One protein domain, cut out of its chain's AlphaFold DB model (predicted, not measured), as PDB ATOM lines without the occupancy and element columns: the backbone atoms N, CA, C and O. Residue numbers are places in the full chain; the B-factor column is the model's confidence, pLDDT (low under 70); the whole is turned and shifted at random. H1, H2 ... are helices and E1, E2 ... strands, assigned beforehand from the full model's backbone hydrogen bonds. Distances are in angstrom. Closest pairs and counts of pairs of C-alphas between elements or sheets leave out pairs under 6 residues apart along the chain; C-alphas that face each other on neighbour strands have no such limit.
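AT A GLANCE: This is residues 223 to 270 of the 280 residues of the protein "C2H2-type domain-containing protein" of Rhizopus microsporus var. microsporus (UniProt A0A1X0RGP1). An open, elongated shape has two short helices, H1 and H2, packed at a steep tilt at one end and a small two-stranded hairpin, E1 and E2, at the other. Residues 258 to 263, in the loop of the hairpin, stick out at the far end. The printed part has 48 residues, with two named helices and then two named strands in the order H1, H2, E1, E2; E1 and E2 make one antiparallel sheet. The class is mixed, helices and strands, though under half of the residues, 23 of 48, are in named elements. The whole is loose, with a radius of gyration of the C-alphas of 12.5 A, and spans 38 by 20 by 18 A.

HOW THE PARTS SIT: Look first at E1, residues 254 to 256, and E2, residues 266 to 268, a hairpin of antiparallel neighbours whose directions stand at 163 degrees. The C-alphas of 254 and 268 face each other at 4.9 A, and N 255 and O 267 are within hydrogen-bond range at 3.2 A, as are N 267 and O 255 at 3.4 A. Before E1, over a tight link of 3 residues, comes H2, residues 241 to 250. H1, residues 226 to 232, touches H2, and their closest C-alphas, those of Leu 232 and Thr 246, are 5.9 A apart. The two helices run opposite ways at a steep tilt of 58 degrees. H1 is apart from E1 and E2, and H2 is apart from E2. In H1 and H2 every O i to N i+4 pair is within hydrogen-bond range.

IN THESE COORDINATES: Find C-alpha 254 at (24.633, 30.758, 76.495), where E1 begins; it measures 6.4 A, and E2 6.3 A, ending at C-alpha 268 at (28.522, 33.781, 76.634). H2 runs 14.5 A from C-alpha 241 at (15.413, 40.418, 94.253). H1 covers 9.9 A.

THE WHOLE: The two C-alphas farthest apart are those of Phe 238 and Arg 262, at 37.9 A. The printed part has no cut and no long link. Its mean pLDDT is 71.4, and residues 256 to 270 are under 70.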
ATOM      1  N   GLU A 223      17.837  24.031  78.642       80.69
ATOM      2  CA  GLU A 223      17.062  25.155  78.131       80.69
ATOM      3  C   GLU A 223      16.271  25.815  79.266       80.69
ATOM      4  O   GLU A 223      15.665  25.147  80.108       80.69
ATOM      5  N   LEU A 224      16.284  27.147  79.295       81.12
ATOM      6  CA  LEU A 224      15.504  27.912  80.260       81.12
ATOM      7  C   LEU A 224      14.012  27.708  80.006       81.12
ATOM      8  O   LEU A 224      13.517  27.911  78.899       81.12
ATOM      9  N   SER A 225      13.280  27.335  81.055       81.31
ATOM     10  CA  SER A 225      11.839  27.142  80.945       81.31
ATOM     11  C   SER A 225      11.116  28.469  80.684       81.31
ATOM     12  O   SER A 225      11.529  29.536  81.143       81.31
ATOM     13  N   SER A 226       9.967  28.389  80.010       79.19
ATOM     14  CA  SER A 226       9.061  29.527  79.781       79.19
ATOM     15  C   SER A 226       8.712  30.279  81.075       79.19
ATOM     16  O   SER A 226       8.670  31.508  81.088       79.19
ATOM     17  N   ALA A 227       8.520  29.556  82.184       78.12
ATOM     18  CA  ALA A 227       8.254  30.156  83.490       78.12
ATOM     19  C   ALA A 227       9.443  30.986  84.000       78.12
ATOM     20  O   ALA A 227       9.241  32.093  84.494       78.12
ATOM     21  N   MET A 228      10.673  30.496  83.813       79.50
ATOM     22  CA  MET A 228      11.882  31.231  84.184       79.50
ATOM     23  C   MET A 228      12.037  32.497  83.347       79.50
ATOM     24  O   MET A 228      12.299  33.560  83.894       79.50
ATOM     25  N   CYS A 229      11.800  32.414  82.036       81.00
ATOM     26  CA  CYS A 229      11.836  33.575  81.144       81.00
ATOM     27  C   CYS A 229      10.796  34.636  81.535       81.00
ATOM     28  O   CYS A 229      11.098  35.826  81.514       81.00
ATOM     29  N   LYS A 230       9.588  34.222  81.938       81.75
ATOM     30  CA  LYS A 230       8.572  35.143  82.472       81.75
ATOM     31  C   LYS A 230       9.041  35.823  83.754       81.75
ATOM     32  O   LYS A 230       8.824  37.018  83.891       81.75
ATOM     33  N   LEU A 231       9.691  35.080  84.653       80.25
ATOM     34  CA  LEU A 231      10.253  35.619  85.891       80.25
ATOM     35  C   LEU A 231      11.355  36.646  85.586       80.25
ATOM     36  O   LEU A 231      11.315  37.756  86.095       80.25
ATOM     37  N   LEU A 232      12.296  36.312  84.696       81.81
ATOM     38  CA  LEU A 232      13.402  37.193  84.291       81.81
ATOM     39  C   LEU A 232      12.922  38.520  83.682       81.81
ATOM     40  O   LEU A 232      13.579  39.543  83.862       81.81
ATOM     41  N   ASN A 233      11.773  38.499  83.002       82.56
ATOM     42  CA  ASN A 233      11.153  39.667  82.375       82.56
ATOM     43  C   ASN A 233      10.198  40.440  83.304       82.56
ATOM     44  O   ASN A 233       9.490  41.330  82.834       82.56
ATOM     45  N   GLN A 234      10.130  40.103  84.596       80.69
ATOM     46  CA  GLN A 234       9.380  40.900  85.569       80.69
ATOM     47  C   GLN A 234      10.040  42.260  85.794       80.69
ATOM     48  O   GLN A 234      11.240  42.422  85.592       80.69
ATOM     49  N   ASP A 235       9.253  43.229  86.256       79.56
ATOM     50  CA  ASP A 235       9.745  44.567  86.556       79.56
ATOM     51  C   ASP A 235      10.708  44.551  87.760       79.56
ATOM     52  O   ASP A 235      10.359  44.143  88.873       79.56
ATOM     53  N   TRP A 236      11.949  44.981  87.527       84.38
ATOM     54  CA  TRP A 236      13.009  45.005  88.536       84.38
ATOM     55  C   TRP A 236      12.934  46.215  89.473       84.38
ATOM     56  O   TRP A 236      13.752  46.299  90.393       84.38
ATOM     57  N   GLU A 237      12.027  47.159  89.230       80.75
ATOM     58  CA  GLU A 237      11.720  48.264  90.139       80.75
ATOM     59  C   GLU A 237      10.862  47.769  91.308       80.75
ATOM     60  O   GLU A 237      11.188  48.014  92.468       80.75
ATOM     61  N   PHE A 238       9.841  46.961  91.013       79.12
ATOM     62  CA  PHE A 238       8.943  46.389  92.022       79.12
ATOM     63  C   PHE A 238       9.481  45.101  92.660       79.12
ATOM     64  O   PHE A 238       9.067  44.726  93.761       79.12
ATOM     65  N   HIS A 239      10.423  44.418  92.001       79.31
ATOM     66  CA  HIS A 239      11.014  43.171  92.489       79.31
ATOM     67  C   HIS A 239      12.550  43.193  92.418       79.31
ATOM     68  O   HIS A 239      13.150  42.498  91.597       79.31
ATOM     69  N   PRO A 240      13.242  43.953  93.287       80.94
ATOM     70  CA  PRO A 240      14.701  44.091  93.247       80.94
ATOM     71  C   PRO A 240      15.458  42.762  93.430       80.94
ATOM     72  O   PRO A 240      16.545  42.593  92.870       80.94
ATOM     73  N   GLN A 241      14.876  41.779  94.127       80.56
ATOM     74  CA  GLN A 241      15.413  40.418  94.253       80.56
ATOM     75  C   GLN A 241      15.598  39.718  92.897       80.56
ATOM     76  O   GLN A 241      16.478  38.863  92.743       80.56
ATOM     77  N   MET A 242      14.829  40.128  91.885       82.88
ATOM     78  CA  MET A 242      14.924  39.597  90.529       82.88
ATOM     79  C   MET A 242      16.241  39.946  89.851       82.88
ATOM     80  O   MET A 242      16.685  39.193  88.989       82.88
ATOM     81  N   ARG A 243      16.930  41.010  90.279       80.50
ATOM     82  CA  ARG A 243      18.263  41.362  89.765       80.50
ATOM     83  C   ARG A 243      19.295  40.303  90.137       80.50
ATOM     84  O   ARG A 243      20.058  39.849  89.288       80.50
ATOM     85  N   TYR A 244      19.280  39.866  91.397       82.00
ATOM     86  CA  TYR A 244      20.176  38.816  91.882       82.00
ATOM     87  C   TYR A 244      19.841  37.462  91.252       82.00
ATOM     88  O   TYR A 244      20.730  36.760  90.771       82.00
ATOM     89  N   PHE A 245      18.551  37.125  91.190       81.81
ATOM     90  CA  PHE A 245      18.086  35.917  90.516       81.81
ATOM     91  C   PHE A 245      18.533  35.882  89.048       81.81
ATOM     92  O   PHE A 245      19.117  34.898  88.600       81.81
ATOM     93  N   THR A 246      18.345  36.986  88.324       82.12
ATOM     94  CA  THR A 246      18.740  37.128  86.918       82.12
ATOM     95  C   THR A 246      20.245  36.979  86.731       82.12
ATOM     96  O   THR A 246      20.687  36.236  85.856       82.12
ATOM     97  N   ALA A 247      21.047  37.617  87.588       83.38
ATOM     98  CA  ALA A 247      22.499  37.476  87.559       83.38
ATOM     99  C   ALA A 247      22.938  36.019  87.777       83.38
ATOM    100  O   ALA A 247      23.835  35.532  87.090       83.38
ATOM    101  N   LYS A 248      22.275  35.306  88.694       82.56
ATOM    102  CA  LYS A 248      22.553  33.895  88.981       82.56
ATOM    103  C   LYS A 248      22.141  32.978  87.829       82.56
ATOM    104  O   LYS A 248      22.880  32.059  87.503       82.56
ATOM    105  N   VAL A 249      21.002  33.244  87.193       82.69
ATOM    106  CA  VAL A 249      20.519  32.468  86.041       82.69
ATOM    107  C   VAL A 249      21.395  32.681  84.808       82.69
ATOM    108  O   VAL A 249      21.690  31.721  84.100       82.69
ATOM    109  N   PHE A 250      21.854  33.908  84.555       81.88
ATOM    110  CA  PHE A 250      22.738  34.180  83.424       81.88
ATOM    111  C   PHE A 250      24.202  33.814  83.675       81.88
ATOM    112  O   PHE A 250      24.991  33.803  82.728       81.88
ATOM    113  N   PHE A 251      24.584  33.465  84.906       78.88
ATOM    114  CA  PHE A 251      25.930  32.990  85.204       78.88
ATOM    115  C   PHE A 251      26.238  31.723  84.394       78.88
ATOM    116  O   PHE A 251      25.715  30.643  84.660       78.88
ATOM    117  N   GLY A 252      27.106  31.846  83.385       73.19
ATOM    118  CA  GLY A 252      27.469  30.718  82.525       73.19
ATOM    119  C   GLY A 252      26.392  30.314  81.513       73.19
ATOM    120  O   GLY A 252      26.537  29.269  80.874       73.19
ATOM    121  N   ALA A 253      25.351  31.134  81.334       79.81
ATOM    122  CA  ALA A 253      24.345  30.927  80.304       79.81
ATOM    123  C   ALA A 253      24.901  31.237  78.905       79.81
ATOM    124  O   ALA A 253      25.757  32.110  78.714       79.81
ATOM    125  N   ILE A 254      24.374  30.519  77.914       76.69
ATOM    126  CA  ILE A 254      24.633  30.758  76.495       76.69
ATOM    127  C   ILE A 254      23.329  31.250  75.885       76.69
ATOM    128  O   ILE A 254      22.342  30.521  75.855       76.69
ATOM    129  N   MET A 255      23.330  32.483  75.390       75.75
ATOM    130  CA  MET A 255      22.188  33.015  74.651       75.75
ATOM    131  C   MET A 255      22.328  32.665  73.173       75.75
ATOM    132  O   MET A 255      23.378  32.910  72.576       75.75
ATOM    133  N   HIS A 256      21.269  32.102  72.595       69.50
ATOM    134  CA  HIS A 256      21.173  31.776  71.175       69.50
ATOM    135  C   HIS A 256      20.178  32.725  70.506       69.50
ATOM    136  O   HIS A 256      18.991  32.704  70.827       69.50
ATOM    137  N   ASN A 257      20.656  33.558  69.581       63.88
ATOM    138  CA  ASN A 257      19.778  34.421  68.797       63.88
ATOM    139  C   ASN A 257      19.215  33.654  67.589       63.88
ATOM    140  O   ASN A 257      19.957  33.287  66.680       63.88
ATOM    141  N   THR A 258      17.899  33.438  67.578       61.94
ATOM    142  CA  THR A 258      17.162  32.784  66.484       61.94
ATOM    143  C   THR A 258      16.547  33.772  65.484       61.94
ATOM    144  O   THR A 258      16.031  33.348  64.454       61.94
ATOM    145  N   GLY A 259      16.599  35.080  65.763       50.69
ATOM    146  CA  GLY A 259      15.836  36.115  65.057       50.69
ATOM    147  C   GLY A 259      16.389  36.538  63.696       50.69
ATOM    148  O   GLY A 259      15.664  37.135  62.908       50.69
ATOM    149  N   ASN A 260      17.636  36.196  63.371       48.62
ATOM    150  CA  ASN A 260      18.231  36.515  62.076       48.62
ATOM    151  C   ASN A 260      18.569  35.212  61.362       48.62
ATOM    152  O   ASN A 260      19.555  34.561  61.704       48.62
ATOM    153  N   GLY A 261      17.774  34.843  60.354       46.19
ATOM    154  CA  GLY A 261      17.837  33.564  59.632       46.19
ATOM    155  C   GLY A 261      19.169  33.189  58.963       46.19
ATOM    156  O   GLY A 261      19.197  32.221  58.210       46.19
ATOM    157  N   ARG A 262      20.267  33.917  59.204       43.00
ATOM    158  CA  ARG A 262      21.621  33.599  58.719       43.00
ATOM    159  C   ARG A 262      22.758  33.872  59.710       43.00
ATOM    160  O   ARG A 262      23.890  33.508  59.423       43.00
ATOM    161  N   ARG A 263      22.487  34.421  60.904       43.03
ATOM    162  CA  ARG A 263      23.536  34.753  61.885       43.03
ATOM    163  C   ARG A 263      23.165  34.258  63.272       43.03
ATOM    164  O   ARG A 263      22.415  34.904  63.996       43.03
ATOM    165  N   GLN A 264      23.725  33.107  63.632       51.22
ATOM    166  CA  GLN A 264      23.658  32.570  64.985       51.22
ATOM    167  C   GLN A 264      24.758  33.235  65.817       51.22
ATOM    168  O   GLN A 264      25.895  32.769  65.868       51.22
ATOM    169  N   THR A 265      24.447  34.377  66.421       45.09
ATOM    170  CA  THR A 265      25.334  35.024  67.391       45.09
ATOM    171  C   THR A 265      25.111  34.424  68.773       45.09
ATOM    172  O   THR A 265      23.978  34.328  69.251       45.09
ATOM    173  N   PHE A 266      26.214  34.032  69.416       52.31
ATOM    174  CA  PHE A 266      26.227  33.482  70.767       52.31
ATOM    175  C   PHE A 266      26.910  34.450  71.717       52.31
ATOM    176  O   PHE A 266      28.093  34.758  71.559       52.31
ATOM    177  N   THR A 267      26.179  34.890  72.734       53.56
ATOM    178  CA  THR A 267      26.751  35.659  73.839       53.56
ATOM    179  C   THR A 267      26.931  34.711  75.013       53.56
ATOM    180  O   THR A 267      25.953  34.227  75.583       53.56
ATOM    181  N   VAL A 268      28.187  34.428  75.362       51.44
ATOM    182  CA  VAL A 268      28.522  33.781  76.634       51.44
ATOM    183  C   VAL A 268      28.544  34.874  77.690       51.44
ATOM    184  O   VAL A 268      29.382  35.775  77.630       51.44
ATOM    185  N   VAL A 269      27.622  34.810  78.647       51.97
ATOM    186  CA  VAL A 269      27.608  35.755  79.764       51.97
ATOM    187  C   VAL A 269      28.582  35.245  80.824       51.97
ATOM    188  O   VAL A 269      28.272  34.370  81.632       51.97
ATOM    189  N   THR A 270      29.804  35.774  80.798       38.56
ATOM    190  CA  THR A 270      30.723  35.698  81.938       38.56
ATOM    191  C   THR A 270      30.480  36.922  82.813       38.56
ATOM    192  O   THR A 270      30.701  38.039  82.331       38.56
TER     193      THR A 270